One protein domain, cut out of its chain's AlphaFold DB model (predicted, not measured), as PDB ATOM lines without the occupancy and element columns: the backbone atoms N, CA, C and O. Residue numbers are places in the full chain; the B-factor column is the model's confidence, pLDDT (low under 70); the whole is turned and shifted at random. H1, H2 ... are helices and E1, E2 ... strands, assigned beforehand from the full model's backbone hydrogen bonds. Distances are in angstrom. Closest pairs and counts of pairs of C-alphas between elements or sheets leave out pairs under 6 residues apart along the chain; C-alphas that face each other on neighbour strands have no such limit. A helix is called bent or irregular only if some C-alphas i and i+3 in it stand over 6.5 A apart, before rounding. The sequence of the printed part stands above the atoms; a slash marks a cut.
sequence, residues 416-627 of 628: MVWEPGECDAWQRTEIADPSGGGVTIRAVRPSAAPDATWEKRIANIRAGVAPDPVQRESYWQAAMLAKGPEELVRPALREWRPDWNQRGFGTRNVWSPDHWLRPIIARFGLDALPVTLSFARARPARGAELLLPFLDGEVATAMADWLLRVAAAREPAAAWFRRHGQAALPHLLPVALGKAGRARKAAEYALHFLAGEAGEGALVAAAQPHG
ATOM      1  N   MET A 416      19.150 -16.917 -23.451       96.44
ATOM      2  CA  MET A 416      18.629 -18.119 -24.095       96.44
ATOM      3  C   MET A 416      17.219 -18.375 -23.562       96.44
ATOM      4  O   MET A 416      17.056 -18.692 -22.385       96.44
ATOM      5  N   VAL A 417      16.209 -18.260 -24.416       96.38
ATOM      6  CA  VAL A 417      14.812 -18.582 -24.089       96.38
ATOM      7  C   VAL A 417      14.497 -19.882 -24.799       96.38
ATOM      8  O   VAL A 417      14.459 -19.846 -26.017       96.38
ATOM      9  N   TRP A 418      14.294 -21.003 -24.099       96.94
ATOM     10  CA  TRP A 418      13.980 -22.325 -24.675       96.94
ATOM     11  C   TRP A 418      12.490 -22.664 -24.558       96.94
ATOM     12  O   TRP A 418      11.895 -22.386 -23.520       96.94
ATOM     13  N   GLU A 419      11.910 -23.320 -25.565       95.19
ATOM     14  CA  GLU A 419      10.594 -23.950 -25.410       95.19
ATOM     15  C   GLU A 419      10.707 -25.242 -24.574       95.19
ATOM     16  O   GLU A 419      11.779 -25.869 -24.535       95.19
ATOM     17  N   PRO A 420       9.624 -25.692 -23.912       95.88
ATOM     18  CA  PRO A 420       9.640 -26.920 -23.123       95.88
ATOM     19  C   PRO A 420      10.159 -28.130 -23.920       95.88
ATOM     20  O   PRO A 420       9.601 -28.510 -24.946       95.88
ATOM     21  N   GLY A 421      11.239 -28.756 -23.436       94.75
ATOM     22  CA  GLY A 421      11.844 -29.955 -24.038       94.75
ATOM     23  C   GLY A 421      12.698 -29.720 -25.293       94.75
ATOM     24  O   GLY A 421      13.300 -30.666 -25.803       94.75
ATOM     25  N   GLU A 422      12.806 -28.486 -25.785       96.06
ATOM     26  CA  GLU A 422      13.532 -28.174 -27.022       96.06
ATOM     27  C   GLU A 422      15.053 -28.315 -26.867       96.06
ATOM     28  O   GLU A 422      15.696 -28.929 -27.719       96.06
ATOM     29  N   CYS A 423      15.623 -27.810 -25.765       95.81
ATOM     30  CA  CYS A 423      17.061 -27.914 -25.483       95.81
ATOM     31  C   CYS A 423      17.511 -29.385 -25.452       95.81
ATOM     32  O   CYS A 423      18.451 -29.784 -26.142       95.81
ATOM     33  N   ASP A 424      16.753 -30.219 -24.738       95.19
ATOM     34  CA  ASP A 424      16.923 -31.668 -24.678       95.19
ATOM     35  C   ASP A 424      16.833 -32.333 -26.062       95.19
ATOM     36  O   ASP A 424      17.640 -33.202 -26.401       95.19
ATOM     37  N   ALA A 425      15.849 -31.945 -26.879       94.44
ATOM     38  CA  ALA A 425      15.686 -32.477 -28.231       94.44
ATOM     39  C   ALA A 425      16.877 -32.112 -29.132       94.44
ATOM     40  O   ALA A 425      17.376 -32.947 -29.892       94.44
ATOM     41  N   TRP A 426      17.383 -30.883 -29.018       95.56
ATOM     42  CA  TRP A 426      18.559 -30.425 -29.754       95.56
ATOM     43  C   TRP A 426      19.826 -31.146 -29.295       95.56
ATOM     44  O   TRP A 426      20.630 -31.555 -30.131       95.56
ATOM     45  N   GLN A 427      19.969 -31.396 -27.994       93.06
ATOM     46  CA  GLN A 427      21.082 -32.165 -27.441       93.06
ATOM     47  C   GLN A 427      21.102 -33.620 -27.941       93.06
ATOM     48  O   GLN A 427      22.175 -34.178 -28.168       93.06
ATOM     49  N   ARG A 428      19.927 -34.229 -28.159       91.75
ATOM     50  CA  ARG A 428      19.778 -35.599 -28.691       91.75
ATOM     51  C   ARG A 428      19.923 -35.701 -30.212       91.75
ATOM     52  O   ARG A 428      19.850 -36.807 -30.742       91.75
ATOM     53  N   THR A 429      20.125 -34.588 -30.919       92.00
ATOM     54  CA  THR A 429      20.291 -34.608 -32.379       92.00
ATOM     55  C   THR A 429      21.522 -35.432 -32.761       92.00
ATOM     56  O   THR A 429      22.622 -35.214 -32.251       92.00
ATOM     57  N   GLU A 430      21.332 -36.394 -33.665       88.88
ATOM     58  CA  GLU A 430      22.416 -37.241 -34.147       88.88
ATOM     59  C   GLU A 430      23.320 -36.493 -35.124       88.88
ATOM     60  O   GLU A 430      22.862 -35.756 -36.002       88.88
ATOM     61  N   ILE A 431      24.622 -36.719 -34.982       87.75
ATOM     62  CA  ILE A 431      25.647 -36.136 -35.842       87.75
ATOM     63  C   ILE A 431      26.565 -37.227 -36.386       87.75
ATOM     64  O   ILE A 431      26.669 -38.323 -35.828       87.75
ATOM     65  N   ALA A 432      27.264 -36.906 -37.470       83.81
ATOM     66  CA  ALA A 432      28.355 -37.726 -37.972       83.81
ATOM     67  C   ALA A 432      29.585 -37.643 -37.047       83.81
ATOM     68  O   ALA A 432      30.296 -36.640 -37.030       83.81
ATOM     69  N   ASP A 433      29.852 -38.705 -36.283       82.06
ATOM     70  CA  ASP A 433      30.970 -38.795 -35.341       82.06
ATOM     71  C   ASP A 433      32.148 -39.601 -35.928       82.06
ATOM     72  O   ASP A 433      32.030 -40.819 -36.102       82.06
ATOM     73  N   PRO A 434      33.306 -38.967 -36.201       71.44
ATOM     74  CA  PRO A 434      34.458 -39.594 -36.851       71.44
ATOM     75  C   PRO A 434      35.368 -40.364 -35.867       71.44
ATOM     76  O   PRO A 434      36.585 -40.173 -35.833       71.44
ATOM     77  N   SER A 435      34.798 -41.188 -34.986       65.38
ATOM     78  CA  SER A 435      35.554 -41.948 -33.975       65.38
ATOM     79  C   SER A 435      35.920 -43.368 -34.430       65.38
ATOM     80  O   SER A 435      35.127 -44.011 -35.108       65.38
ATOM     81  N   GLY A 436      37.053 -43.908 -33.959       56.47
ATOM     82  CA  GLY A 436      37.344 -45.350 -34.049       56.47
ATOM     83  C   GLY A 436      37.761 -45.870 -35.432       56.47
ATOM     84  O   GLY A 436      37.616 -47.056 -35.687       56.47
ATOM     85  N   GLY A 437      38.270 -45.006 -36.317       55.81
ATOM     86  CA  GLY A 437      38.714 -45.397 -37.666       55.81
ATOM     87  C   GLY A 437      37.633 -45.318 -38.753       55.81
ATOM     88  O   GLY A 437      37.896 -45.704 -39.886       55.81
ATOM     89  N   GLY A 438      36.447 -44.788 -38.434       63.38
ATOM     90  CA  GLY A 438      35.353 -44.554 -39.381       63.38
ATOM     91  C   GLY A 438      34.420 -43.430 -38.926       63.38
ATOM     92  O   GLY A 438      34.763 -42.662 -38.024       63.38
ATOM     93  N   VAL A 439      33.240 -43.330 -39.548       74.31
ATOM     94  CA  VAL A 439      32.195 -42.367 -39.167       74.31
ATOM     95  C   VAL A 439      30.927 -43.100 -38.745       74.31
ATOM     96  O   VAL A 439      30.413 -43.933 -39.485       74.31
ATOM     97  N   THR A 440      30.412 -42.774 -37.561       76.19
ATOM     98  CA  THR A 440      29.163 -43.329 -37.017       76.19
ATOM     99  C   THR A 440      28.136 -42.229 -36.813       76.19
ATOM    100  O   THR A 440      28.496 -41.159 -36.325       76.19
ATOM    101  N   ILE A 441      26.867 -42.490 -37.120       82.25
ATOM    102  CA  ILE A 441      25.770 -41.557 -36.838       82.25
ATOM    103  C   ILE A 441      25.229 -41.835 -35.441       82.25
ATOM    104  O   ILE A 441      24.828 -42.963 -35.157       82.25
ATOM    105  N   ARG A 442      25.297 -40.842 -34.551       82.19
ATOM    106  CA  ARG A 442      24.805 -40.961 -33.170       82.19
ATOM    107  C   ARG A 442      24.661 -39.608 -32.489       82.19
ATOM    108  O   ARG A 442      25.310 -38.637 -32.877       82.19
ATOM    109  N   ALA A 443      23.871 -39.568 -31.420       86.75
ATOM    110  CA  ALA A 443      23.846 -38.438 -30.497       86.75
ATOM    111  C   ALA A 443      25.229 -38.206 -29.861       86.75
ATOM    112  O   ALA A 443      26.014 -39.140 -29.647       86.75
ATOM    113  N   VAL A 444      25.516 -36.942 -29.550       84.06
ATOM    114  CA  VAL A 444      26.795 -36.510 -28.978       84.06
ATOM    115  C   VAL A 444      27.045 -37.203 -27.639       84.06
ATOM    116  O   VAL A 444      26.203 -37.179 -26.745       84.06
ATOM    117  N   ARG A 445      28.240 -37.785 -27.485       82.38
ATOM    118  CA  ARG A 445      28.740 -38.323 -26.212       82.38
ATOM    119  C   ARG A 445      29.884 -37.438 -25.716       82.38
ATOM    120  O   ARG A 445      30.988 -37.556 -26.255       82.38
ATOM    121  N   PRO A 446      29.636 -36.530 -24.755       81.56
ATOM    122  CA  PRO A 446      30.670 -35.647 -24.228       81.56
ATOM    123  C   PRO A 446      31.842 -36.432 -23.632       81.56
ATOM    124  O   PRO A 446      31.646 -37.411 -22.913       81.56
ATOM    125  N   SER A 447      33.064 -35.991 -23.925       78.81
ATOM    126  CA  SER A 447      34.267 -36.479 -23.251       78.81
ATOM    127  C   SER A 447      34.351 -35.877 -21.851       78.81
ATOM    128  O   SER A 447      34.146 -34.674 -21.689       78.81
ATOM    129  N   ALA A 448      34.667 -36.706 -20.855       65.00
ATOM    130  CA  ALA A 448      34.606 -36.317 -19.448       65.00
ATOM    131  C   ALA A 448      35.766 -35.412 -18.991       65.00
ATOM    132  O   ALA A 448      35.550 -34.579 -18.118       65.00
ATOM    133  N   ALA A 449      36.973 -35.544 -19.563       77.00
ATOM    134  CA  ALA A 449      38.147 -34.782 -19.125       77.00
ATOM    135  C   ALA A 449      39.037 -34.308 -20.292       77.00
ATOM    136  O   ALA A 449      39.108 -35.000 -21.319       77.00
ATOM    137  N   PRO A 450      39.714 -33.150 -20.146       81.69
ATOM    138  CA  PRO A 450      40.846 -32.765 -20.984       81.69
ATOM    139  C   PRO A 450      41.956 -33.819 -20.951       81.69
ATOM    140  O   PRO A 450      42.276 -34.374 -19.903       81.69
ATOM    141  N   ASP A 451      42.554 -34.075 -22.109       86.06
ATOM    142  CA  ASP A 451      43.794 -34.831 -22.243       86.06
ATOM    143  C   ASP A 451      44.656 -34.198 -23.348       86.06
ATOM    144  O   ASP A 451      44.181 -33.368 -24.133       86.06
ATOM    145  N   ALA A 452      45.917 -34.621 -23.451       85.44
ATOM    146  CA  ALA A 452      46.853 -34.098 -24.450       85.44
ATOM    147  C   ALA A 452      46.355 -34.270 -25.903       85.44
ATOM    148  O   ALA A 452      46.737 -33.514 -26.800       85.44
ATOM    149  N   THR A 453      45.487 -35.253 -26.163       86.19
ATOM    150  CA  THR A 453      44.901 -35.471 -27.491       86.19
ATOM    151  C   THR A 453      43.841 -34.413 -27.793       86.19
ATOM    152  O   THR A 453      43.813 -33.866 -28.897       86.19
ATOM    153  N   TRP A 454      42.973 -34.109 -26.829       89.56
ATOM    154  CA  TRP A 454      41.952 -33.073 -26.935       89.56
ATOM    155  C   TRP A 454      42.548 -31.674 -27.007       89.56
ATOM    156  O   TRP A 454      42.143 -30.906 -27.879       89.56
ATOM    157  N   GLU A 455      43.546 -31.370 -26.179       90.94
ATOM    158  CA  GLU A 455      44.282 -30.102 -26.237       90.94
ATOM    159  C   GLU A 455      44.850 -29.870 -27.638       90.94
ATOM    160  O   GLU A 455      44.582 -28.843 -28.264       90.94
ATOM    161  N   LYS A 456      45.542 -30.876 -28.189       89.50
ATOM    162  CA  LYS A 456      46.105 -30.812 -29.541       89.50
ATOM    163  C   LYS A 456      45.032 -30.659 -30.621       89.50
ATOM    164  O   LYS A 456      45.205 -29.868 -31.544       89.50
ATOM    165  N   ARG A 457      43.921 -31.399 -30.535       88.88
ATOM    166  CA  ARG A 457      42.821 -31.318 -31.518       88.88
ATOM    167  C   ARG A 457      42.165 -29.941 -31.531       88.88
ATOM    168  O   ARG A 457      41.950 -29.388 -32.605       88.88
ATOM    169  N   ILE A 458      41.859 -29.390 -30.360       92.31
ATOM    170  CA  ILE A 458      41.221 -28.076 -30.258       92.31
ATOM    171  C   ILE A 458      42.197 -26.963 -30.661       92.31
ATOM    172  O   ILE A 458      41.803 -26.051 -31.388       92.31
ATOM    173  N   ALA A 459      43.477 -27.066 -30.289       90.00
ATOM    174  CA  ALA A 459      44.514 -26.142 -30.749       90.00
ATOM    175  C   ALA A 459      44.648 -26.143 -32.281       90.00
ATOM    176  O   ALA A 459      44.697 -25.078 -32.893       90.00
ATOM    177  N   ASN A 460      44.623 -27.323 -32.910       89.69
ATOM    178  CA  ASN A 460      44.635 -27.460 -34.366       89.69
ATOM    179  C   ASN A 460      43.433 -26.768 -35.026       89.69
ATOM    180  O   ASN A 460      43.619 -26.026 -35.987       89.69
ATOM    181  N   ILE A 461      42.221 -26.956 -34.487       89.50
ATOM    182  CA  ILE A 461      41.008 -26.290 -34.992       89.50
ATOM    183  C   ILE A 461      41.150 -24.766 -34.899       89.50
ATOM    184  O   ILE A 461      40.884 -24.075 -35.880       89.50
ATOM    185  N   ARG A 462      41.617 -24.237 -33.759       89.25
ATOM    186  CA  ARG A 462      41.830 -22.789 -33.573       89.25
ATOM    187  C   ARG A 462      42.881 -22.224 -34.525       89.25
ATOM    188  O   ARG A 462      42.704 -21.132 -35.051       89.25
ATOM    189  N   ALA A 463      43.958 -22.967 -34.763       86.56
ATOM    190  CA  ALA A 463      45.046 -22.557 -35.647       86.56
ATOM    191  C   ALA A 463      44.750 -22.784 -37.144       86.56
ATOM    192  O   ALA A 463      45.581 -22.439 -37.983       86.56
ATOM    193  N   GLY A 464      43.616 -23.402 -37.499       82.81
ATOM    194  CA  GLY A 464      43.322 -23.807 -38.879       82.81
ATOM    195  C   GLY A 464      44.251 -24.908 -39.412       82.81
ATOM    196  O   GLY A 464      44.369 -25.099 -40.622       82.81
ATOM    197  N   VAL A 465      44.927 -25.638 -38.521       80.50
ATOM    198  CA  VAL A 465      45.860 -26.714 -38.867       80.50
ATOM    199  C   VAL A 465      45.086 -28.019 -39.003       80.50
ATOM    200  O   VAL A 465      44.454 -28.484 -38.059       80.50
ATOM    201  N   ALA A 466      45.176 -28.654 -40.169       77.00
ATOM    202  CA  ALA A 466      44.534 -29.936 -40.440       77.00
ATOM    203  C   ALA A 466      45.570 -30.959 -40.939       77.00
ATOM    204  O   ALA A 466      45.861 -30.986 -42.137       77.00
ATOM    205  N   PRO A 467      46.137 -31.788 -40.037       68.06
ATOM    206  CA  PRO A 467      47.101 -32.837 -40.381       68.06
ATOM    207  C   PRO A 467      46.558 -33.910 -41.331       68.06
ATOM    208  O   PRO A 467      47.329 -34.562 -42.027       68.06
ATOM    209  N   ASP A 468      45.239 -34.105 -41.346       66.38
ATOM    210  CA  ASP A 468      44.544 -34.989 -42.278       66.38
ATOM    211  C   ASP A 468      43.494 -34.178 -43.059       66.38
ATOM    212  O   ASP A 468      42.808 -33.351 -42.442       66.38
ATOM    213  N   PRO A 469      43.330 -34.392 -44.381       65.06
ATOM    214  CA  PRO A 469      42.310 -33.716 -45.176       65.06
ATOM    215  C   PRO A 469      40.902 -33.772 -44.575       65.06
ATOM    216  O   PRO A 469      40.167 -32.795 -44.697       65.06
ATOM    217  N   VAL A 470      40.509 -34.865 -43.908       67.06
ATOM    218  CA  VAL A 470      39.183 -34.980 -43.272       67.06
ATOM    219  C   VAL A 470      38.985 -33.960 -42.146       67.06
ATOM    220  O   VAL A 470      37.868 -33.533 -41.885       67.06
ATOM    221  N   GLN A 471      40.063 -33.499 -41.506       76.31
ATOM    222  CA  GLN A 471      39.999 -32.525 -40.408       76.31
ATOM    223  C   GLN A 471      39.731 -31.095 -40.902       76.31
ATOM    224  O   GLN A 471      39.396 -30.220 -40.103       76.31
ATOM    225  N   ARG A 472      39.839 -30.844 -42.215       76.44
ATOM    226  CA  ARG A 472      39.392 -29.584 -42.839       76.44
ATOM    227  C   ARG A 472      37.875 -29.513 -42.991       76.44
ATOM    228  O   ARG A 472      37.346 -28.424 -43.205       76.44
ATOM    229  N   GLU A 473      37.194 -30.653 -42.887       77.44
ATOM    230  CA  GLU A 473      35.752 -30.725 -43.059       77.44
ATOM    231  C   GLU A 473      35.018 -30.105 -41.880       77.44
ATOM    232  O   GLU A 473      35.267 -30.432 -40.715       77.44
ATOM    233  N   SER A 474      34.040 -29.261 -42.200       83.81
ATOM    234  CA  SER A 474      33.220 -28.583 -41.197       83.81
ATOM    235  C   SER A 474      32.495 -29.570 -40.272       83.81
ATOM    236  O   SER A 474      32.447 -29.334 -39.068       83.81
ATOM    237  N   TYR A 475      31.994 -30.703 -40.787       83.25
ATOM    238  CA  TYR A 475      31.326 -31.714 -39.951       83.25
ATOM    239  C   TYR A 475      32.295 -32.367 -38.953       83.25
ATOM    240  O   TYR A 475      31.909 -32.668 -37.825       83.25
ATOM    241  N   TRP A 476      33.558 -32.574 -39.344       87.50
ATOM    242  CA  TRP A 476      34.559 -33.198 -38.480       87.50
ATOM    243  C   TRP A 476      34.925 -32.259 -37.330       87.50
ATOM    244  O   TRP A 476      34.924 -32.665 -36.165       87.50
ATOM    245  N   GLN A 477      35.180 -30.987 -37.651       90.19
ATOM    246  CA  GLN A 477      35.472 -29.953 -36.657       90.19
ATOM    247  C   GLN A 477      34.280 -29.743 -35.722       90.19
ATOM    248  O   GLN A 477      34.453 -29.745 -34.504       90.19
ATOM    249  N   ALA A 478      33.068 -29.663 -36.279       90.81
ATOM    250  CA  ALA A 478      31.831 -29.585 -35.514       90.81
ATOM    251  C   ALA A 478      31.673 -30.767 -34.560       90.81
ATOM    252  O   ALA A 478      31.355 -30.559 -33.394       90.81
ATOM    253  N   ALA A 479      31.951 -31.995 -35.009       89.94
ATOM    254  CA  ALA A 479      31.908 -33.161 -34.141       89.94
ATOM    255  C   ALA A 479      32.912 -33.032 -32.986       89.94
ATOM    256  O   ALA A 479      32.548 -33.293 -31.844       89.94
ATOM    257  N   MET A 480      34.150 -32.583 -33.231       92.06
ATOM    258  CA  MET A 480      35.120 -32.364 -32.146       92.06
ATOM    259  C   MET A 480      34.650 -31.305 -31.150       92.06
ATOM    260  O   MET A 480      34.759 -31.529 -29.947       92.06
ATOM    261  N   LEU A 481      34.100 -30.188 -31.629       94.06
ATOM    262  CA  LEU A 481      33.560 -29.130 -30.775       94.06
ATOM    263  C   LEU A 481      32.332 -29.623 -29.994       94.06
ATOM    264  O   LEU A 481      32.218 -29.379 -28.801       94.06
ATOM    265  N   ALA A 482      31.457 -30.407 -30.619       93.06
ATOM    266  CA  ALA A 482      30.254 -30.928 -29.983       93.06
ATOM    267  C   ALA A 482      30.557 -31.883 -28.817       93.06
ATOM    268  O   ALA A 482      29.904 -31.777 -27.781       93.06
ATOM    269  N   LYS A 483      31.545 -32.788 -28.941       90.31
ATOM    270  CA  LYS A 483      31.907 -33.765 -27.882       90.31
ATOM    271  C   LYS A 483      33.105 -33.386 -27.009       90.31
ATOM    272  O   LYS A 483      33.291 -34.014 -25.969       90.31
ATOM    273  N   GLY A 484      33.912 -32.398 -27.386       91.06
ATOM    274  CA  GLY A 484      35.138 -32.054 -26.660       91.06
ATOM    275  C   GLY A 484      34.902 -31.583 -25.214       91.06
ATOM    276  O   GLY A 484      33.773 -31.218 -24.866       91.06
ATOM    277  N   PRO A 485      35.940 -31.595 -24.357       93.31
ATOM    278  CA  PRO A 485      35.885 -31.033 -23.004       93.31
ATOM    279  C   PRO A 485      35.521 -29.543 -23.029       93.31
ATOM    280  O   PRO A 485      36.067 -28.787 -23.835       93.31
ATOM    281  N   GLU A 486      34.608 -29.109 -22.156       92.50
ATOM    282  CA  GLU A 486      34.028 -27.756 -22.242       92.50
ATOM    283  C   GLU A 486      35.057 -26.643 -22.078       92.50
ATOM    284  O   GLU A 486      35.008 -25.652 -22.804       92.50
ATOM    285  N   GLU A 487      36.014 -26.839 -21.172       91.75
ATOM    286  CA  GLU A 487      37.080 -25.880 -20.871       91.75
ATOM    287  C   GLU A 487      37.923 -25.543 -22.109       91.75
ATOM    288  O   GLU A 487      38.321 -24.396 -22.301       91.75
ATOM    289  N   LEU A 488      38.142 -26.526 -22.988       93.69
ATOM    290  CA  LEU A 488      38.882 -26.342 -24.236       93.69
ATOM    291  C   LEU A 488      37.983 -25.797 -25.350       93.69
ATOM    292  O   LEU A 488      38.403 -24.948 -26.138       93.69
ATOM    293  N   VAL A 489      36.746 -26.295 -25.436       94.81
ATOM    294  CA  VAL A 489      35.837 -25.976 -26.540       94.81
ATOM    295  C   VAL A 489      35.297 -24.554 -26.452       94.81
ATOM    296  O   VAL A 489      35.241 -23.895 -27.485       94.81
ATOM    297  N   ARG A 490      34.910 -24.053 -25.270       94.38
ATOM    298  CA  ARG A 490      34.244 -22.739 -25.150       94.38
ATOM    299  C   ARG A 490      35.060 -21.592 -25.771       94.38
ATOM    300  O   ARG A 490      34.499 -20.869 -26.597       94.38
ATOM    301  N   PRO A 491      36.370 -21.434 -25.486       93.06
ATOM    302  CA  PRO A 491      37.186 -20.419 -26.156       93.06
ATOM    303  C   PRO A 491      37.303 -20.656 -27.667       93.06
ATOM    304  O   PRO A 491      37.171 -19.721 -28.454       93.06
ATOM    305  N   ALA A 492      37.504 -21.912 -28.082       93.19
ATOM    306  CA  ALA A 492      37.645 -22.266 -29.491       93.19
ATOM    307  C   ALA A 492      36.374 -21.966 -30.295       93.19
ATOM    308  O   ALA A 492      36.457 -21.453 -31.406       93.19
ATOM    309  N   LEU A 493      35.200 -22.243 -29.726       94.19
ATOM    310  CA  LEU A 493      33.902 -22.064 -30.371       94.19
ATOM    311  C   LEU A 493      33.606 -20.587 -30.668       94.19
ATOM    312  O   LEU A 493      33.131 -20.271 -31.759       94.19
ATOM    313  N   ARG A 494      33.955 -19.676 -29.748       92.38
ATOM    314  CA  ARG A 494      33.789 -18.220 -29.931       92.38
ATOM    315  C   ARG A 494      34.631 -17.674 -31.088       92.38
ATOM    316  O   ARG A 494      34.213 -16.746 -31.788       92.38
ATOM    317  N   GLU A 495      35.806 -18.255 -31.307       90.44
ATOM    318  CA  GLU A 495      36.764 -17.860 -32.350       90.44
ATOM    319  C   GLU A 495      36.570 -18.616 -33.668       90.44
ATOM    320  O   GLU A 495      37.062 -18.180 -34.705       90.44
ATOM    321  N   TRP A 496      35.838 -19.730 -33.656       92.44
ATOM    322  CA  TRP A 496      35.698 -20.596 -34.818       92.44
ATOM    323  C   TRP A 496      34.949 -19.893 -35.958       92.44
ATOM    324  O   TRP A 496      33.876 -19.310 -35.768       92.44
ATOM    325  N   ARG A 497      35.530 -19.921 -37.162       87.06
ATOM    326  CA  ARG A 497      34.977 -19.308 -38.381       87.06
ATOM    327  C   ARG A 497      34.994 -20.330 -39.526       87.06
ATOM    328  O   ARG A 497      35.963 -20.372 -40.281       87.06
ATOM    329  N   PRO A 498      33.956 -21.175 -39.647       84.62
ATOM    330  CA  PRO A 498      33.857 -22.144 -40.736       84.62
ATOM    331  C   PRO A 498      33.704 -21.461 -42.096       84.62
ATOM    332  O   PRO A 498      33.044 -20.425 -42.212       84.62
ATOM    333  N   ASP A 499      34.248 -22.078 -43.145       81.94
ATOM    334  CA  ASP A 499      33.955 -21.676 -44.520       81.94
ATOM    335  C   ASP A 499      32.623 -22.290 -44.983       81.94
ATOM    336  O   ASP A 499      32.528 -23.467 -45.339       81.94
ATOM    337  N   TRP A 500      31.578 -21.463 -45.015       81.44
ATOM    338  CA  TRP A 500      30.230 -21.857 -45.435       81.44
ATOM    339  C   TRP A 500      30.086 -22.130 -46.947       81.44
ATOM    340  O   TRP A 500      28.989 -22.472 -47.407       81.44
ATOM    341  N   ASN A 501      31.160 -21.976 -47.732       68.00
ATOM    342  CA  ASN A 501      31.196 -22.286 -49.164       68.00
ATOM    343  C   ASN A 501      31.769 -23.677 -49.485       68.00
ATOM    344  O   ASN A 501      31.799 -24.054 -50.660       68.00
ATOM    345  N   GLN A 502      32.177 -24.464 -48.483       62.59
ATOM    346  CA  GLN A 502      32.597 -25.854 -48.692       62.59
ATOM    347  C   GLN A 502      31.486 -26.697 -49.361       62.59
ATOM    348  O   GLN A 502      30.292 -26.526 -49.107       62.59
ATOM    349  N   ARG A 503      31.866 -27.609 -50.271       46.47
ATOM    350  CA  ARG A 503      30.926 -28.535 -50.938       46.47
ATOM    351  C   ARG A 503      30.338 -29.513 -49.906       46.47
ATOM    352  O   ARG A 503      31.025 -29.893 -48.972       46.47
ATOM    353  N   GLY A 504      29.080 -29.937 -50.079       49.59
ATOM    354  CA  GLY A 504      28.424 -30.925 -49.197       49.59
ATOM    355  C   GLY A 504      27.248 -30.390 -48.370       49.59
ATOM    356  O   GLY A 504      26.468 -31.166 -47.828       49.59
ATOM    357  N   PHE A 505      27.011 -29.075 -48.363       50.97
ATOM    358  CA  PHE A 505      25.826 -28.469 -47.741       50.97
ATOM    359  C   PHE A 505      24.532 -28.660 -48.566       50.97
ATOM    360  O   PHE A 505      23.644 -27.821 -48.504       50.97
ATOM    361  N   GLY A 506      24.386 -29.708 -49.381       46.22
ATOM    362  CA  GLY A 506      23.249 -29.858 -50.308       46.22
ATOM    363  C   GLY A 506      21.955 -30.388 -49.676       46.22
ATOM    364  O   GLY A 506      20.868 -30.127 -50.185       46.22
ATOM    365  N   THR A 507      22.055 -31.107 -48.558       58.50
ATOM    366  CA  THR A 507      20.939 -31.842 -47.939       58.50
ATOM    367  C   THR A 507      20.855 -31.542 -46.437       58.50
ATOM    368  O   THR A 507      21.884 -31.370 -45.784       58.50
ATOM    369  N   ARG A 508      19.635 -31.425 -45.882       65.31
ATOM    370  CA  ARG A 508      19.390 -31.345 -44.425       65.31
ATOM    371  C   ARG A 508      19.605 -32.738 -43.837       65.31
ATOM    372  O   ARG A 508      18.714 -33.577 -43.912       65.31
ATOM    373  N   ASN A 509      20.808 -33.023 -43.364       75.62
ATOM    374  CA  ASN A 509      21.154 -34.318 -42.784       75.62
ATOM    375  C   ASN A 509      22.267 -34.171 -41.739       75.62
ATOM    376  O   ASN A 509      22.783 -33.080 -41.502       75.62
ATOM    377  N   VAL A 510      22.682 -35.294 -41.164       74.81
ATOM    378  CA  VAL A 510      23.713 -35.429 -40.117       74.81
ATOM    379  C   VAL A 510      25.087 -34.821 -40.446       74.81
ATOM    380  O   VAL A 510      25.908 -34.648 -39.547       74.81
ATOM    381  N   TRP A 511      25.342 -34.464 -41.709       76.25
ATOM    382  CA  TRP A 511      26.574 -33.813 -42.175       76.25
ATOM    383  C   TRP A 511      26.456 -32.282 -42.230       76.25
ATOM    384  O   TRP A 511      27.444 -31.574 -42.430       76.25
ATOM    385  N   SER A 512      25.244 -31.754 -42.063       81.69
ATOM    386  CA  SER A 512      24.927 -30.353 -42.311       81.69
ATOM    387  C   SER A 512      24.910 -29.478 -41.049       81.69
ATOM    388  O   SER A 512      24.550 -29.971 -39.977       81.69
ATOM    389  N   PRO A 513      25.248 -28.174 -41.159       88.44
ATOM    390  CA  PRO A 513      25.304 -27.267 -40.013       88.44
ATOM    391  C   PRO A 513      24.008 -27.184 -39.219       88.44
ATOM    392  O   PRO A 513      24.059 -27.175 -37.999       88.44
ATOM    393  N   ASP A 514      22.845 -27.211 -39.871       86.44
ATOM    394  CA  ASP A 514      21.547 -27.222 -39.180       86.44
ATOM    395  C   ASP A 514      21.284 -28.468 -38.327       86.44
ATOM    396  O   ASP A 514      20.418 -28.421 -37.454       86.44
ATOM    397  N   HIS A 515      22.044 -29.547 -38.522       88.19
ATOM    398  CA  HIS A 515      22.017 -30.713 -37.643       88.19
ATOM    399  C   HIS A 515      23.075 -30.611 -36.549       88.19
ATOM    400  O   HIS A 515      22.739 -30.658 -35.369       88.19
ATOM    401  N   TRP A 516      24.351 -30.437 -36.907       90.56
ATOM    402  CA  TRP A 516      25.421 -30.480 -35.907       90.56
ATOM    403  C   TRP A 516      25.554 -29.208 -35.058       90.56
ATOM    404  O   TRP A 516      26.155 -29.277 -33.987       90.56
ATOM    405  N   LEU A 517      24.957 -28.073 -35.448       95.19
ATOM    406  CA  LEU A 517      24.874 -26.889 -34.581       95.19
ATOM    407  C   LEU A 517      23.869 -27.071 -33.442       95.19
ATOM    408  O   LEU A 517      24.090 -26.507 -32.379       95.19
ATOM    409  N   ARG A 518      22.807 -27.871 -33.599       95.94
ATOM    410  CA  ARG A 518      21.797 -28.077 -32.543       95.94
ATOM    411  C   ARG A 518      22.397 -28.573 -31.222       95.94
ATOM    412  O   ARG A 518      22.207 -27.892 -30.214       95.94
ATOM    413  N   PRO A 519      23.174 -29.677 -31.186       95.50
ATOM    414  CA  PRO A 519      23.764 -30.136 -29.935       95.50
ATOM    415  C   PRO A 519      24.870 -29.201 -29.429       95.50
ATOM    416  O   PRO A 519      25.100 -29.138 -28.225       95.50
ATOM    417  N   ILE A 520      25.530 -28.436 -30.310       96.38
ATOM    418  CA  ILE A 520      26.495 -27.397 -29.913       96.38
ATOM    419  C   ILE A 520      25.771 -26.246 -29.200       96.38
ATOM    420  O   ILE A 520      26.199 -25.836 -28.125       96.38
ATOM    421  N   ILE A 521      24.658 -25.752 -29.747       97.44
ATOM    422  CA  ILE A 521      23.858 -24.676 -29.148       97.44
ATOM    423  C   ILE A 521      23.260 -25.133 -27.817       97.44
ATOM    424  O   ILE A 521      23.380 -24.420 -26.824       97.44
ATOM    425  N   ALA A 522      22.679 -26.335 -27.768       96.12
ATOM    426  CA  ALA A 522      22.117 -26.894 -26.539       96.12
ATOM    427  C   ALA A 522      23.171 -27.032 -25.426       96.12
ATOM    428  O   ALA A 522      22.884 -26.772 -24.262       96.12
ATOM    429  N   ARG A 523      24.408 -27.404 -25.781       94.38
ATOM    430  CA  ARG A 523      25.494 -27.611 -24.813       94.38
ATOM    431  C   ARG A 523      26.200 -26.320 -24.389       94.38
ATOM    432  O   ARG A 523      26.549 -26.167 -23.222       94.38
ATOM    433  N   PHE A 524      26.453 -25.407 -25.325       95.75
ATOM    434  CA  PHE A 524      27.325 -24.249 -25.100       95.75
ATOM    435  C   PHE A 524      26.582 -22.907 -25.033       95.75
ATOM    436  O   PHE A 524      27.177 -21.909 -24.629       95.75
ATOM    437  N   GLY A 525      25.287 -22.871 -25.360       95.44
ATOM    438  CA  GLY A 525      24.443 -21.683 -25.237       95.44
ATOM    439  C   GLY A 525      24.984 -20.491 -26.028       95.44
ATOM    440  O   GLY A 525      25.328 -20.619 -27.203       95.44
ATOM    441  N   LEU A 526      25.096 -19.333 -25.368       95.62
ATOM    442  CA  LEU A 526      25.568 -18.080 -25.975       95.62
ATOM    443  C   LEU A 526      26.984 -18.175 -26.571       95.62
ATOM    444  O   LEU A 526      27.283 -17.463 -27.526       95.62
ATOM    445  N   ASP A 527      27.832 -19.103 -26.112       96.00
ATOM    446  CA  ASP A 527      29.158 -19.320 -26.717       96.00
ATOM    447  C   ASP A 527      29.069 -19.808 -28.174       96.00
ATOM    448  O   ASP A 527      30.002 -19.611 -28.953       96.00
ATOM    449  N   ALA A 528      27.941 -20.417 -28.562       96.56
ATOM    450  CA  ALA A 528      27.659 -20.851 -29.926       96.56
ATOM    451  C   ALA A 528      27.033 -19.749 -30.802       96.56
ATOM    452  O   ALA A 528      26.904 -19.943 -32.017       96.56
ATOM    453  N   LEU A 529      26.641 -18.601 -30.233       96.00
ATOM    454  CA  LEU A 529      25.967 -17.528 -30.970       96.00
ATOM    455  C   LEU A 529      26.804 -17.008 -32.154       96.00
ATOM    456  O   LEU A 529      26.258 -16.962 -33.258       96.00
ATOM    457  N   PRO A 530      28.115 -16.700 -32.020       95.94
ATOM    458  CA  PRO A 530      28.889 -16.134 -33.128       95.94
ATOM    459  C   PRO A 530      28.927 -17.032 -34.374       95.94
ATOM    460  O   PRO A 530      28.726 -16.558 -35.497       95.94
ATOM    461  N   VAL A 531      29.146 -18.341 -34.193       95.56
ATOM    462  CA  VAL A 531      29.170 -19.298 -35.311       95.56
ATOM    463  C   VAL A 531      27.769 -19.533 -35.883       95.56
ATOM    464  O   VAL A 531      27.607 -19.578 -37.103       95.56
ATOM    465  N   THR A 532      26.747 -19.610 -35.028       96.50
ATOM    466  CA  THR A 532      25.356 -19.841 -35.447       96.50
ATOM    467  C   THR A 532      24.822 -18.660 -36.253       96.50
ATOM    468  O   THR A 532      24.261 -18.845 -37.334       96.50
ATOM    469  N   LEU A 533      25.062 -17.434 -35.785       95.88
ATOM    470  CA  LEU A 533      24.676 -16.211 -36.481       95.88
ATOM    471  C   LEU A 533      25.436 -16.048 -37.804       95.88
ATOM    472  O   LEU A 533      24.840 -15.654 -38.808       95.88
ATOM    473  N   SER A 534      26.728 -16.395 -37.840       95.06
ATOM    474  CA  SER A 534      27.517 -16.423 -39.079       95.06
ATOM    475  C   SER A 534      26.906 -17.373 -40.118       95.06
ATOM    476  O   SER A 534      26.683 -16.971 -41.264       95.06
ATOM    477  N   PHE A 535      26.555 -18.598 -39.711       93.50
ATOM    478  CA  PHE A 535      25.893 -19.571 -40.582       93.50
ATOM    479  C   PHE A 535      24.530 -19.068 -41.070       93.50
ATOM    480  O   PHE A 535      24.240 -19.107 -42.268       93.50
ATOM    481  N   ALA A 536      23.699 -18.554 -40.162       94.62
ATOM    482  CA  ALA A 536      22.366 -18.070 -40.492       94.62
ATOM    483  C   ALA A 536      22.402 -16.871 -41.450       94.62
ATOM    484  O   ALA A 536      21.613 -16.822 -42.389       94.62
ATOM    485  N   ARG A 537      23.370 -15.956 -41.310       93.38
ATOM    486  CA  ARG A 537      23.604 -14.869 -42.280       93.38
ATOM    487  C   ARG A 537      24.017 -15.399 -43.657       93.38
ATOM    488  O   ARG A 537      23.533 -14.896 -44.668       93.38
ATOM    489  N   ALA A 538      24.865 -16.427 -43.711       90.19
ATOM    490  CA  ALA A 538      25.286 -17.045 -44.970       90.19
ATOM    491  C   ALA A 538      24.164 -17.857 -45.651       90.19
ATOM    492  O   ALA A 538      24.134 -17.972 -46.885       90.19
ATOM    493  N   ARG A 539      23.253 -18.449 -44.864       89.00
ATOM    494  CA  ARG A 539      22.159 -19.323 -45.320       89.00
ATOM    495  C   ARG A 539      20.866 -19.097 -44.506       89.00
ATOM    496  O   ARG A 539      20.465 -19.994 -43.758       89.00
ATOM    497  N   PRO A 540      20.144 -17.974 -44.694       91.19
ATOM    498  CA  PRO A 540      18.966 -17.649 -43.874       91.19
ATOM    499  C   PRO A 540      17.875 -18.726 -43.889       91.19
ATOM    500  O   PRO A 540      17.337 -19.076 -42.848       91.19
ATOM    501  N   ALA A 541      17.623 -19.339 -45.051       86.19
ATOM    502  CA  ALA A 541      16.634 -20.411 -45.232       86.19
ATOM    503  C   ALA A 541      16.926 -21.707 -44.438       86.19
ATOM    504  O   ALA A 541      16.120 -22.637 -44.443       86.19
ATOM    505  N   ARG A 542      18.110 -21.817 -43.826       85.69
ATOM    506  CA  ARG A 542      18.524 -22.983 -43.035       85.69
ATOM    507  C   ARG A 542      18.901 -22.622 -41.612       85.69
ATOM    508  O   ARG A 542      18.621 -23.391 -40.706       85.69
ATOM    509  N   GLY A 543      19.575 -21.490 -41.426       90.88
ATOM    510  CA  GLY A 543      20.091 -21.106 -40.120       90.88
ATOM    511  C   GLY A 543      19.125 -20.284 -39.273       90.88
ATOM    512  O   GLY A 543      19.354 -20.195 -38.074       90.88
ATOM    513  N   ALA A 544      18.056 -19.707 -39.839       95.31
ATOM    514  CA  ALA A 544      17.125 -18.887 -39.056       95.31
ATOM    515  C   ALA A 544      16.456 -19.683 -37.917       95.31
ATOM    516  O   ALA A 544      16.375 -19.185 -36.801       95.31
ATOM    517  N   GLU A 545      16.078 -20.944 -38.155       95.38
ATOM    518  CA  GLU A 545      15.514 -21.826 -37.115       95.38
ATOM    519  C   GLU A 545      16.481 -22.059 -35.939       95.38
ATOM    520  O   GLU A 545      16.055 -22.182 -34.796       95.38
ATOM    521  N   LEU A 546      17.796 -22.076 -36.187       96.88
ATOM    522  CA  LEU A 546      18.795 -22.278 -35.129       96.88
ATOM    523  C   LEU A 546      18.901 -21.078 -34.183       96.88
ATOM    524  O   LEU A 546      19.411 -21.213 -33.075       96.88
ATOM    525  N   LEU A 547      18.451 -19.906 -34.632       98.00
ATOM    526  CA  LEU A 547      18.496 -18.672 -33.864       98.00
ATOM    527  C   LEU A 547      17.253 -18.464 -32.985       98.00
ATOM    528  O   LEU A 547      17.241 -17.521 -32.200       98.00
ATOM    529  N   LEU A 548      16.233 -19.331 -33.082       97.62
ATOM    530  CA  LEU A 548      14.997 -19.233 -32.292       97.62
ATOM    531  C   LEU A 548      15.244 -19.029 -30.787       97.62
ATOM    532  O   LEU A 548      14.626 -18.126 -30.225       97.62
ATOM    533  N   PRO A 549      16.168 -19.762 -30.134       98.00
ATOM    534  CA  PRO A 549      16.372 -19.617 -28.696       98.00
ATOM    535  C   PRO A 549      17.141 -18.358 -28.274       98.00
ATOM    536  O   PRO A 549      17.153 -18.038 -27.090       98.00
ATOM    537  N   PHE A 550      17.800 -17.653 -29.198       97.69
ATOM    538  CA  PHE A 550      18.690 -16.538 -28.869       97.69
ATOM    539  C   PHE A 550      17.928 -15.212 -28.843       97.69
ATOM    540  O   PHE A 550      17.465 -14.745 -29.886       97.69
ATOM    541  N   LEU A 551      17.854 -14.583 -27.672       96.31
ATOM    542  CA  LEU A 551      17.486 -13.179 -27.527       96.31
ATOM    543  C   LEU A 551      18.769 -12.342 -27.551       96.31
ATOM    544  O   LEU A 551      19.560 -12.404 -26.613       96.31
ATOM    545  N   ASP A 552      18.997 -11.637 -28.657       95.31
ATOM    546  CA  ASP A 552      20.190 -10.823 -28.904       95.31
ATOM    547  C   ASP A 552      19.897  -9.737 -29.959       95.31
ATOM    548  O   ASP A 552      19.069  -9.929 -30.858       95.31
ATOM    549  N   GLY A 553      20.597  -8.601 -29.883       92.75
ATOM    550  CA  GLY A 553      20.386  -7.461 -30.781       92.75
ATOM    551  C   GLY A 553      20.782  -7.706 -32.243       92.75
ATOM    552  O   GLY A 553      20.087  -7.254 -33.165       92.75
ATOM    553  N   GLU A 554      21.863  -8.449 -32.495       94.50
ATOM    554  CA  GLU A 554      22.247  -8.822 -33.857       94.50
ATOM    555  C   GLU A 554      21.277  -9.848 -34.454       94.50
ATOM    556  O   GLU A 554      20.981  -9.784 -35.655       94.50
ATOM    557  N   VAL A 555      20.763 -10.764 -33.625       97.12
ATOM    558  CA  VAL A 555      19.720 -11.727 -34.011       97.12
ATOM    559  C   VAL A 555      18.421 -11.001 -34.350       97.12
ATOM    560  O   VAL A 555      17.884 -11.218 -35.437       97.12
ATOM    561  N   ALA A 556      17.959 -10.078 -33.501       96.12
ATOM    562  CA  ALA A 556      16.756  -9.277 -33.745       96.12
ATOM    563  C   ALA A 556      16.851  -8.495 -35.067       96.12
ATOM    564  O   ALA A 556      15.918  -8.490 -35.873       96.12
ATOM    565  N   THR A 557      18.017  -7.897 -35.337       94.81
ATOM    566  CA  THR A 557      18.281  -7.172 -36.589       94.81
ATOM    567  C   THR A 557      18.231  -8.100 -37.808       94.81
ATOM    568  O   THR A 557      17.654  -7.742 -38.839       94.81
ATOM    569  N   ALA A 558      18.821  -9.296 -37.711       96.50
ATOM    570  CA  ALA A 558      18.801 -10.278 -38.792       96.50
ATOM    571  C   ALA A 558      17.378 -10.801 -39.061       96.50
ATOM    572  O   ALA A 558      16.943 -10.826 -40.213       96.50
ATOM    573  N   MET A 559      16.634 -11.137 -38.003       97.75
ATOM    574  CA  MET A 559      15.247 -11.602 -38.085       97.75
ATOM    575  C   MET A 559      14.327 -10.550 -38.703       97.75
ATOM    576  O   MET A 559      13.523 -10.884 -39.571       97.75
ATOM    577  N   ALA A 560      14.486  -9.274 -38.342       97.25
ATOM    578  CA  ALA A 560      13.725  -8.181 -38.942       97.25
ATOM    579  C   ALA A 560      13.968  -8.063 -40.461       97.25
ATOM    580  O   ALA A 560      13.021  -7.922 -41.240       97.25
ATOM    581  N   ASP A 561      15.228  -8.154 -40.914       96.00
ATOM    582  CA  ASP A 561      15.551  -8.103 -42.349       96.00
ATOM    583  C   ASP A 561      14.978  -9.311 -43.106       96.00
ATOM    584  O   ASP A 561      14.431  -9.160 -44.204       96.00
ATOM    585  N   TRP A 562      15.062 -10.505 -42.514       97.19
ATOM    586  CA  TRP A 562      14.553 -11.735 -43.119       97.19
ATOM    587  C   TRP A 562      13.031 -11.778 -43.185       97.19
ATOM    588  O   TRP A 562      12.497 -12.151 -44.231       97.19
ATOM    589  N   LEU A 563      12.342 -11.321 -42.138       96.06
ATOM    590  CA  LEU A 563      10.886 -11.210 -42.109       96.06
ATOM    591  C   LEU A 563      10.375 -10.362 -43.288       96.06
ATOM    592  O   LEU A 563       9.462 -10.769 -44.015       96.06
ATOM    593  N   LEU A 564      11.023  -9.218 -43.526       95.50
ATOM    594  CA  LEU A 564      10.661  -8.303 -44.604       95.50
ATOM    595  C   LEU A 564      11.029  -8.858 -45.994       95.50
ATOM    596  O   LEU A 564      10.247  -8.730 -46.938       95.50
ATOM    597  N   ARG A 565      12.217  -9.460 -46.163       92.06
ATOM    598  CA  ARG A 565      12.832  -9.613 -47.501       92.06
ATOM    599  C   ARG A 565      13.153 -11.037 -47.941       92.06
ATOM    600  O   ARG A 565      13.383 -11.239 -49.132       92.06
ATOM    601  N   VAL A 566      13.204 -12.012 -47.037       91.12
ATOM    602  CA  VAL A 566      13.677 -13.368 -47.355       91.12
ATOM    603  C   VAL A 566      12.542 -14.368 -47.181       91.12
ATOM    604  O   VAL A 566      12.298 -14.865 -46.089       91.12
ATOM    605  N   ALA A 567      11.868 -14.703 -48.285       90.44
ATOM    606  CA  ALA A 567      10.673 -15.551 -48.267       90.44
ATOM    607  C   ALA A 567      10.871 -16.877 -47.510       90.44
ATOM    608  O   ALA A 567      10.046 -17.232 -46.678       90.44
ATOM    609  N   ALA A 568      11.996 -17.561 -47.738       86.81
ATOM    610  CA  ALA A 568      12.304 -18.846 -47.107       86.81
ATOM    611  C   ALA A 568      12.685 -18.760 -45.613       86.81
ATOM    612  O   ALA A 568      12.745 -19.791 -44.957       86.81
ATOM    613  N   ALA A 569      12.966 -17.567 -45.080       91.88
ATOM    614  CA  ALA A 569      13.294 -17.353 -43.665       91.88
ATOM    615  C   ALA A 569      12.202 -16.563 -42.923       91.88
ATOM    616  O   ALA A 569      12.351 -16.257 -41.743       91.88
ATOM    617  N   ARG A 570      11.096 -16.241 -43.605       92.81
ATOM    618  CA  ARG A 570      10.013 -15.427 -43.050       92.81
ATOM    619  C   ARG A 570       9.271 -16.137 -41.922       92.81
ATOM    620  O   ARG A 570       8.982 -15.501 -40.917       92.81
ATOM    621  N   GLU A 571       8.978 -17.427 -42.080       95.56
ATOM    622  CA  GLU A 571       8.276 -18.208 -41.053       95.56
ATOM    623  C   GLU A 571       9.129 -18.367 -39.777       95.56
ATOM    624  O   GLU A 571       8.640 -17.963 -38.720       95.56
ATOM    625  N   PRO A 572      10.422 -18.753 -39.851       95.06
ATOM    626  CA  PRO A 572      11.282 -18.776 -38.668       95.06
ATOM    627  C   PRO A 572      11.450 -17.402 -38.009       95.06
ATOM    628  O   PRO A 572      11.463 -17.303 -36.785       95.06
ATOM    629  N   ALA A 573      11.533 -16.322 -38.795       97.19
ATOM    630  CA  ALA A 573      11.603 -14.968 -38.249       97.19
ATOM    631  C   ALA A 573      10.315 -14.570 -37.512       97.19
ATOM    632  O   ALA A 573      10.375 -14.007 -36.420       97.19
ATOM    633  N   ALA A 574       9.147 -14.902 -38.066       96.00
ATOM    634  CA  ALA A 574       7.866 -14.687 -37.397       96.00
ATOM    635  C   ALA A 574       7.748 -15.529 -36.115       96.00
ATOM    636  O   ALA A 574       7.237 -15.048 -35.105       96.00
ATOM    637  N   ALA A 575       8.233 -16.776 -36.128       96.19
ATOM    638  CA  ALA A 575       8.296 -17.628 -34.943       96.19
ATOM    639  C   ALA A 575       9.214 -17.042 -33.855       96.19
ATOM    640  O   ALA A 575       8.827 -17.031 -32.689       96.19
ATOM    641  N   TRP A 576      10.368 -16.477 -34.228       97.44
ATOM    642  CA  TRP A 576      11.257 -15.772 -33.297       97.44
ATOM    643  C   TRP A 576      10.537 -14.594 -32.621       97.44
ATOM    644  O   TRP A 576      10.524 -14.498 -31.396       97.44
ATOM    645  N   PHE A 577       9.862 -13.733 -33.392       95.75
ATOM    646  CA  PHE A 577       9.132 -12.594 -32.820       95.75
ATOM    647  C   PHE A 577       7.966 -13.016 -31.921       95.75
ATOM    648  O   PHE A 577       7.763 -12.394 -30.884       95.75
ATOM    649  N   ARG A 578       7.238 -14.086 -32.262       94.19
ATOM    650  CA  ARG A 578       6.184 -14.634 -31.389       94.19
ATOM    651  C   ARG A 578       6.742 -15.186 -30.076       94.19
ATOM    652  O   ARG A 578       6.124 -15.001 -29.035       94.19
ATOM    653  N   ARG A 579       7.912 -15.825 -30.123       94.50
ATOM    654  CA  ARG A 579       8.587 -16.406 -28.955       94.50
ATOM    655  C   ARG A 579       9.098 -15.350 -27.977       94.50
ATOM    656  O   ARG A 579       8.929 -15.501 -26.775       94.50
ATOM    657  N   HIS A 580       9.725 -14.288 -28.486       93.88
ATOM    658  CA  HIS A 580      10.354 -13.259 -27.642       93.88
ATOM    659  C   HIS A 580       9.427 -12.078 -27.336       93.88
ATOM    660  O   HIS A 580       9.598 -11.409 -26.318       93.88
ATOM    661  N   GLY A 581       8.432 -11.820 -28.188       90.31
ATOM    662  CA  GLY A 581       7.400 -10.808 -27.972       90.31
ATOM    663  C   GLY A 581       7.975  -9.448 -27.568       90.31
ATOM    664  O   GLY A 581       8.805  -8.866 -28.268       90.31
ATOM    665  N   GLN A 582       7.549  -8.950 -26.404       88.50
ATOM    666  CA  GLN A 582       7.987  -7.656 -25.869       88.50
ATOM    667  C   GLN A 582       9.491  -7.595 -25.566       88.50
ATOM    668  O   GLN A 582      10.077  -6.519 -25.666       88.50
ATOM    669  N   ALA A 583      10.140  -8.727 -25.271       89.75
ATOM    670  CA  ALA A 583      11.576  -8.769 -25.001       89.75
ATOM    671  C   ALA A 583      12.422  -8.407 -26.238       89.75
ATOM    672  O   ALA A 583      13.569  -7.997 -26.104       89.75
ATOM    673  N   ALA A 584      11.854  -8.479 -27.449       91.38
ATOM    674  CA  ALA A 584      12.521  -8.029 -28.670       91.38
ATOM    675  C   ALA A 584      12.522  -6.495 -28.844       91.38
ATOM    676  O   ALA A 584      13.335  -5.962 -29.605       91.38
ATOM    677  N   LEU A 585      11.620  -5.767 -28.171       89.12
ATOM    678  CA  LEU A 585      11.419  -4.326 -28.380       89.12
ATOM    679  C   LEU A 585      12.665  -3.480 -28.056       89.12
ATOM    680  O   LEU A 585      13.019  -2.652 -28.902       89.12
ATOM    681  N   PRO A 586      13.397  -3.705 -26.942       88.81
ATOM    682  CA  PRO A 586      14.630  -2.969 -26.640       88.81
ATOM    683  C   PRO A 586      15.725  -3.119 -27.707       88.81
ATOM    684  O   PRO A 586      16.583  -2.247 -27.850       88.81
ATOM    685  N   HIS A 587      15.688  -4.200 -28.494       90.50
ATOM    686  CA  HIS A 587      16.639  -4.427 -29.580       90.50
ATOM    687  C   HIS A 587      16.212  -3.782 -30.910       90.50
ATOM    688  O   HIS A 587      17.060  -3.455 -31.740       90.50
ATOM    689  N   LEU A 588      14.907  -3.574 -31.122       91.06
ATOM    690  CA  LEU A 588      14.351  -3.020 -32.363       91.06
ATOM    691  C   LEU A 588      14.148  -1.501 -32.314       91.06
ATOM    692  O   LEU A 588      14.383  -0.825 -33.319       91.06
ATOM    693  N   LEU A 589      13.710  -0.959 -31.174       88.94
ATOM    694  CA  LEU A 589      13.335   0.452 -31.033       88.94
ATOM    695  C   LEU A 589      14.495   1.412 -31.364       88.94
ATOM    696  O   LEU A 589      14.290   2.307 -32.192       88.94
ATOM    697  N   PRO A 590      15.732   1.211 -30.863       88.38
ATOM    698  CA  PRO A 590      16.874   2.045 -31.250       88.38
ATOM    699  C   PRO A 590      17.184   2.009 -32.753       88.38
ATOM    700  O   PRO A 590      17.590   3.016 -33.335       88.38
ATOM    701  N   VAL A 591      16.963   0.863 -33.411       89.06
ATOM    702  CA  VAL A 591      17.205   0.688 -34.853       89.06
ATOM    703  C   VAL A 591      16.118   1.379 -35.683       89.06
ATOM    704  O   VAL A 591      16.434   2.048 -36.672       89.06
ATOM    705  N   ALA A 592      14.852   1.266 -35.275       88.88
ATOM    706  CA  ALA A 592      13.714   1.905 -35.941       88.88
ATOM    707  C   ALA A 592      13.737   3.440 -35.800       88.88
ATOM    708  O   ALA A 592      13.449   4.163 -36.755       88.88
ATOM    709  N   LEU A 593      14.145   3.953 -34.636       86.88
ATOM    710  CA  LEU A 593      14.232   5.392 -34.347       86.88
ATOM    711  C   LEU A 593      15.575   6.017 -34.776       86.88
ATOM    712  O   LEU A 593      15.771   7.234 -34.684       86.88
ATOM    713  N   GLY A 594      16.491   5.190 -35.283       83.81
ATOM    714  CA  GLY A 594      17.802   5.581 -35.779       83.81
ATOM    715  C   GLY A 594      17.797   6.159 -37.201       83.81
ATOM    716  O   GLY A 594      16.786   6.615 -37.750       83.81
ATOM    717  N   LYS A 595      18.984   6.174 -37.823       83.38
ATOM    718  CA  LYS A 595      19.198   6.746 -39.165       83.38
ATOM    719  C   LYS A 595      18.336   6.049 -40.226       83.38
ATOM    720  O   LYS A 595      18.159   4.835 -40.215       83.38
ATOM    721  N   ALA A 596      17.883   6.827 -41.209       82.00
ATOM    722  CA  ALA A 596      17.217   6.299 -42.395       82.00
ATOM    723  C   ALA A 596      18.090   5.254 -43.110       82.00
ATOM    724  O   ALA A 596      19.264   5.500 -43.385       82.00
ATOM    725  N   GLY A 597      17.511   4.100 -43.444       85.00
ATOM    726  CA  GLY A 597      18.234   3.030 -44.120       85.00
ATOM    727  C   GLY A 597      17.462   1.718 -44.161       85.00
ATOM    728  O   GLY A 597      16.308   1.636 -43.744       85.00
ATOM    729  N   ARG A 598      18.118   0.674 -44.678       86.62
ATOM    730  CA  ARG A 598      17.540  -0.673 -44.780       86.62
ATOM    731  C   ARG A 598      17.192  -1.259 -43.409       86.62
ATOM    732  O   ARG A 598      16.103  -1.798 -43.264       86.62
ATOM    733  N   ALA A 599      18.089  -1.113 -42.433       86.94
ATOM    734  CA  ALA A 599      17.893  -1.626 -41.077       86.94
ATOM    735  C   ALA A 599      16.667  -0.996 -40.400       86.94
ATOM    736  O   ALA A 599      15.838  -1.714 -39.856       86.94
ATOM    737  N   ARG A 600      16.490   0.326 -40.540       90.31
ATOM    738  CA  ARG A 600      15.310   1.037 -40.035       90.31
ATOM    739  C   ARG A 600      14.007   0.500 -40.627       90.31
ATOM    740  O   ARG A 600      13.111   0.164 -39.872       90.31
ATOM    741  N   LYS A 601      13.923   0.344 -41.955       91.06
ATOM    742  CA  LYS A 601      12.718  -0.200 -42.614       91.06
ATOM    743  C   LYS A 601      12.374  -1.615 -42.146       91.06
ATOM    744  O   LYS A 601      11.205  -1.949 -41.999       91.06
ATOM    745  N   ALA A 602      13.391  -2.453 -41.954       93.06
ATOM    746  CA  ALA A 602      13.211  -3.804 -41.438       93.06
ATOM    747  C   ALA A 602      12.707  -3.788 -39.986       93.06
ATOM    748  O   ALA A 602      11.756  -4.497 -39.670       93.06
ATOM    749  N   ALA A 603      13.294  -2.944 -39.132       93.19
ATOM    750  CA  ALA A 603      12.868  -2.778 -37.746       93.19
ATOM    751  C   ALA A 603      11.439  -2.213 -37.644       93.19
ATOM    752  O   ALA A 603      10.632  -2.766 -36.912       93.19
ATOM    753  N   GLU A 604      11.088  -1.188 -38.429       91.69
ATOM    754  CA  GLU A 604       9.720  -0.647 -38.519       91.69
ATOM    755  C   GLU A 604       8.715  -1.738 -38.925       91.69
ATOM    756  O   GLU A 604       7.679  -1.896 -38.283       91.69
ATOM    757  N   TYR A 605       9.040  -2.549 -39.939       93.44
ATOM    758  CA  TYR A 605       8.192  -3.670 -40.351       93.44
ATOM    759  C   TYR A 605       8.019  -4.717 -39.237       93.44
ATOM    760  O   TYR A 605       6.909  -5.191 -39.003       93.44
ATOM    761  N   ALA A 606       9.096  -5.064 -38.526       93.62
ATOM    762  CA  ALA A 606       9.041  -5.997 -37.401       93.62
ATOM    763  C   ALA A 606       8.231  -5.445 -36.213       93.62
ATOM    764  O   ALA A 606       7.480  -6.192 -35.590       93.62
ATOM    765  N   LEU A 607       8.322  -4.141 -35.928       92.44
ATOM    766  CA  LEU A 607       7.499  -3.484 -34.909       92.44
ATOM    767  C   LEU A 607       6.013  -3.508 -35.287       92.44
ATOM    768  O   LEU A 607       5.185  -3.812 -34.435       92.44
ATOM    769  N   HIS A 608       5.668  -3.270 -36.557       89.56
ATOM    770  CA  HIS A 608       4.289  -3.426 -37.036       89.56
ATOM    771  C   HIS A 608       3.787  -4.868 -36.918       89.56
ATOM    772  O   HIS A 608       2.644  -5.084 -36.524       89.56
ATOM    773  N   PHE A 609       4.638  -5.853 -37.220       90.12
ATOM    774  CA  PHE A 609       4.312  -7.264 -37.017       90.12
ATOM    775  C   PHE A 609       4.008  -7.564 -35.539       90.12
ATOM    776  O   PHE A 609       2.969  -8.143 -35.236       90.12
ATOM    777  N   LEU A 610       4.855  -7.103 -34.612       88.56
ATOM    778  CA  LEU A 610       4.633  -7.259 -33.168       88.56
ATOM    779  C   LEU A 610       3.382  -6.512 -32.675       88.56
ATOM    780  O   LEU A 610       2.684  -7.012 -31.797       88.56
ATOM    781  N   ALA A 611       3.072  -5.346 -33.250       85.00
ATOM    782  CA  ALA A 611       1.870  -4.575 -32.924       85.00
ATOM    783  C   ALA A 611       0.583  -5.321 -33.291       85.00
ATOM    784  O   ALA A 611      -0.385  -5.269 -32.535       85.00
ATOM    785  N   GLY A 612       0.586  -6.039 -34.418       82.94
ATOM    786  CA  GLY A 612      -0.541  -6.873 -34.836       82.94
ATOM    787  C   GLY A 612      -0.827  -8.042 -33.884       82.94
ATOM    788  O   GLY A 612      -1.981  -8.430 -33.746       82.94
ATOM    789  N   GLU A 613       0.197  -8.566 -33.204       77.31
ATOM    790  CA  GLU A 613       0.080  -9.711 -32.285       77.31
ATOM    791  C   GLU A 613      -0.195  -9.284 -30.828       77.31
ATOM    792  O   GLU A 613      -1.037  -9.873 -30.158       77.31
ATOM    793  N   ALA A 614       0.506  -8.257 -30.324       72.44
ATOM    794  CA  ALA A 614       0.483  -7.850 -28.911       72.44
ATOM    795  C   ALA A 614      -0.305  -6.553 -28.622       72.44
ATOM    796  O   ALA A 614      -0.481  -6.189 -27.457       72.44
ATOM    797  N   GLY A 615      -0.781  -5.856 -29.660       73.00
ATOM    798  CA  GLY A 615      -1.498  -4.582 -29.567       73.00
ATOM    799  C   GLY A 615      -0.586  -3.352 -29.441       73.00
ATOM    800  O   GLY A 615       0.490  -3.394 -28.842       73.00
ATOM    801  N   GLU A 616      -1.034  -2.214 -29.982       73.81
ATOM    802  CA  GLU A 616      -0.245  -0.968 -30.066       73.81
ATOM    803  C   GLU A 616       0.184  -0.414 -28.694       73.81
ATOM    804  O   GLU A 616       1.275   0.143 -28.562       73.81
ATOM    805  N   GLY A 617      -0.626  -0.615 -27.646       71.94
ATOM    806  CA  GLY A 617      -0.345  -0.104 -26.297       71.94
ATOM    807  C   GLY A 617       0.935  -0.667 -25.666       71.94
ATOM    808  O   GLY A 617       1.632   0.052 -24.951       71.94
ATOM    809  N   ALA A 618       1.292  -1.919 -25.974       70.06
ATOM    810  CA  ALA A 618       2.523  -2.539 -25.487       70.06
ATOM    811  C   ALA A 618       3.782  -1.931 -26.132       70.06
ATOM    812  O   ALA A 618       4.807  -1.791 -25.464       70.06
ATOM    813  N   LEU A 619       3.707  -1.521 -27.405       74.25
ATOM    814  CA  LEU A 619       4.818  -0.835 -28.069       74.25
ATOM    815  C   LEU A 619       5.029   0.570 -27.520       74.25
ATOM    816  O   LEU A 619       6.170   0.967 -27.301       74.25
ATOM    817  N   VAL A 620       3.944   1.308 -27.278       78.12
ATOM    818  CA  VAL A 620       4.023   2.661 -26.716       78.12
ATOM    819  C   VAL A 620       4.639   2.619 -25.317       78.12
ATOM    820  O   VAL A 620       5.568   3.372 -25.045       78.12
ATOM    821  N   ALA A 621       4.207   1.689 -24.458       74.75
ATOM    822  CA  ALA A 621       4.792   1.512 -23.128       74.75
ATOM    823  C   ALA A 621       6.293   1.164 -23.178       74.75
ATOM    824  O   ALA A 621       7.078   1.710 -22.406       74.75
ATOM    825  N   ALA A 622       6.716   0.306 -24.113       72.75
ATOM    826  CA  ALA A 622       8.127  -0.038 -24.296       72.75
ATOM    827  C   ALA A 622       8.967   1.104 -24.901       72.75
ATOM    828  O   ALA A 622      10.180   1.141 -24.704       72.75
ATOM    829  N   ALA A 623       8.342   2.030 -25.633       72.56
ATOM    830  CA  ALA A 623       9.000   3.186 -26.237       72.56
ATOM    831  C   ALA A 623       9.105   4.401 -25.295       72.56
ATOM    832  O   ALA A 623      10.000   5.219 -25.495       72.56
ATOM    833  N   GLN A 624       8.269   4.491 -24.252       75.44
ATOM    834  CA  GLN A 624       8.269   5.595 -23.272       75.44
ATOM    835  C   GLN A 624       9.647   5.942 -22.674       75.44
ATOM    836  O   GLN A 624       9.940   7.130 -22.525       75.44
ATOM    837  N   PRO A 625      10.544   4.981 -22.361       71.25
ATOM    838  CA  PRO A 625      11.890   5.303 -21.878       71.25
ATOM    839  C   PRO A 625      12.763   6.073 -22.886       71.25
ATOM    840  O   PRO A 625      13.801   6.615 -22.507       71.25
ATOM    841  N   HIS A 626      12.376   6.114 -24.166       65.88
ATOM    842  CA  HIS A 626      13.115   6.767 -25.248       65.88
ATOM    843  C   HIS A 626      12.548   8.144 -25.655       65.88
ATOM    844  O   HIS A 626      13.166   8.808 -26.492       65.88
ATOM    845  N   GLY A 627      11.430   8.590 -25.065       67.12
ATOM    846  CA  GLY A 627      10.792   9.892 -25.320       67.12
ATOM    847  C   GLY A 627       9.257   9.828 -25.389       67.12
ATOM    848  O   GLY A 627       8.690   8.738 -25.306       67.12
TER     849      GLY A 627
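What this domain is: This is residues 416 to 627 of the 628 residues of an uncharacterized protein of Actinomadura darangshiensis (UniProt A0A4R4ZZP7). What does the whole look like? It is a long stack of helices, most of them standing across the long axis, with a small strand hairpin, E1 and E2, whose E1 packs on H4 and H6a. H2 to H5 make one end, the folded-back arms of H6 and the short H7 fill the middle, and H8 to H11 make the other end. What is it built of, and how large is it? The printed part has 212 residues, with eleven named helices and two named strands in the order H1, E1, E2, H2 to H11; it is mostly helix, and the sheet E1 - E2 is antiparallel. It is compact, with a radius of gyration of the C-alphas of 19.1 A, and elongated, spanning 60 by 32 by 28 A.

Where its parts are: Where do the first elements lie? H1 is residues 422 to 427, beginning at C-alpha 422 at (13.532, -28.174, -27.022), then come E1, residues 430 to 433, and E2, residues 440 to 443. H2 is residues 452 to 463, 16.2 A long, H3 469 to 472, H4 474 to 483, 14.3 A, and H5 486 to 495, 14.4 A. What follows? H6, residues 513 to 538, and H9, residues 567 to 592, were each assigned as one helix by hydrogen bonds but are bent: C-alphas 523 and 526 are 9.6 A apart, C-alphas 579 and 582 9.3 A. The arms are H6a, 513 to 523, 15.2 A, H6b, 526 to 538, 19.0 A, H9a, 567 to 579, 19.4 A, and H9b, 582 to 592, 15.0 A. H7 is residues 540 to 547, H8 553 to 565, 18.5 A, H10 598 to 614, 24.4 A, and H11 616 to 626, 16.2 A, ending at C-alpha 626 at (13.115, 6.767, -25.248).

How they stand to each other: What do H1 and the strands meet? H1 touches H6a about perpendicular, at 76 degrees, the closest C-alphas being Gln 427 and Pro 519, 4.2 A. E1 and E2 form an antiparallel hairpin at 138 degrees, with N 431 and O 442, 2.9 A, within hydrogen-bond range. How do H2 to H5 stand? H2, H4 and H5 form an up-and-down bundle, each running against the one before it. H2 touches H5 at a shallow tilt of 8 degrees, the same way, closest at C-alphas Arg 462 and Ala 492, 5.9 A. H3 is close but not clearly touching H4, closest at C-alphas Gln 471 and Gln 477, 6.4 A. What lies beyond? H6 and H9 are the hubs, touching four other helices each; H6a touches H4, closest at C-alphas Ala 482 and Ile 520, 5.2 A. H7 touches H9a at a shallow tilt of 16 degrees, the same way, closest at C-alphas Ala 541 and Ala 569, 4.8 A. Residues 599 to 606 of H10 alone touch H8, about perpendicular at 88 degrees, and H9b touches H11, closest at C-alphas Leu 585 and Ala 622, 6.8 A. How complete are the helix backbones? Every O i to N i+4 pair is within hydrogen-bond range in H1, H2, H4, H8 and H10, and H3 is too short for one. The counts are 4 of 6 in H5, 4 of 7 in H6a, 7 of 9 in H6b and H9a, 5 of 7 in H11, 1 of 4 in H7 and 3 of 7 in H9b; O i to N i+3 pairs within range are 2 of 5 in H7 and 5 of 8 in H9b.

The domain as a whole: How far does it reach, and is it unbroken? The two C-alphas farthest apart, those of Gly 437 and Gly 627, are 63.2 A apart, and the printed part has no cut. Which link is long, and where is confidence low? The long link is H5 to H6, residues 496 to 512. The mean pLDDT of the printed part is 86.7, and residues 435 to 438, 448, 467 to 470, 501 to 508 and 626 to 627 are under 70.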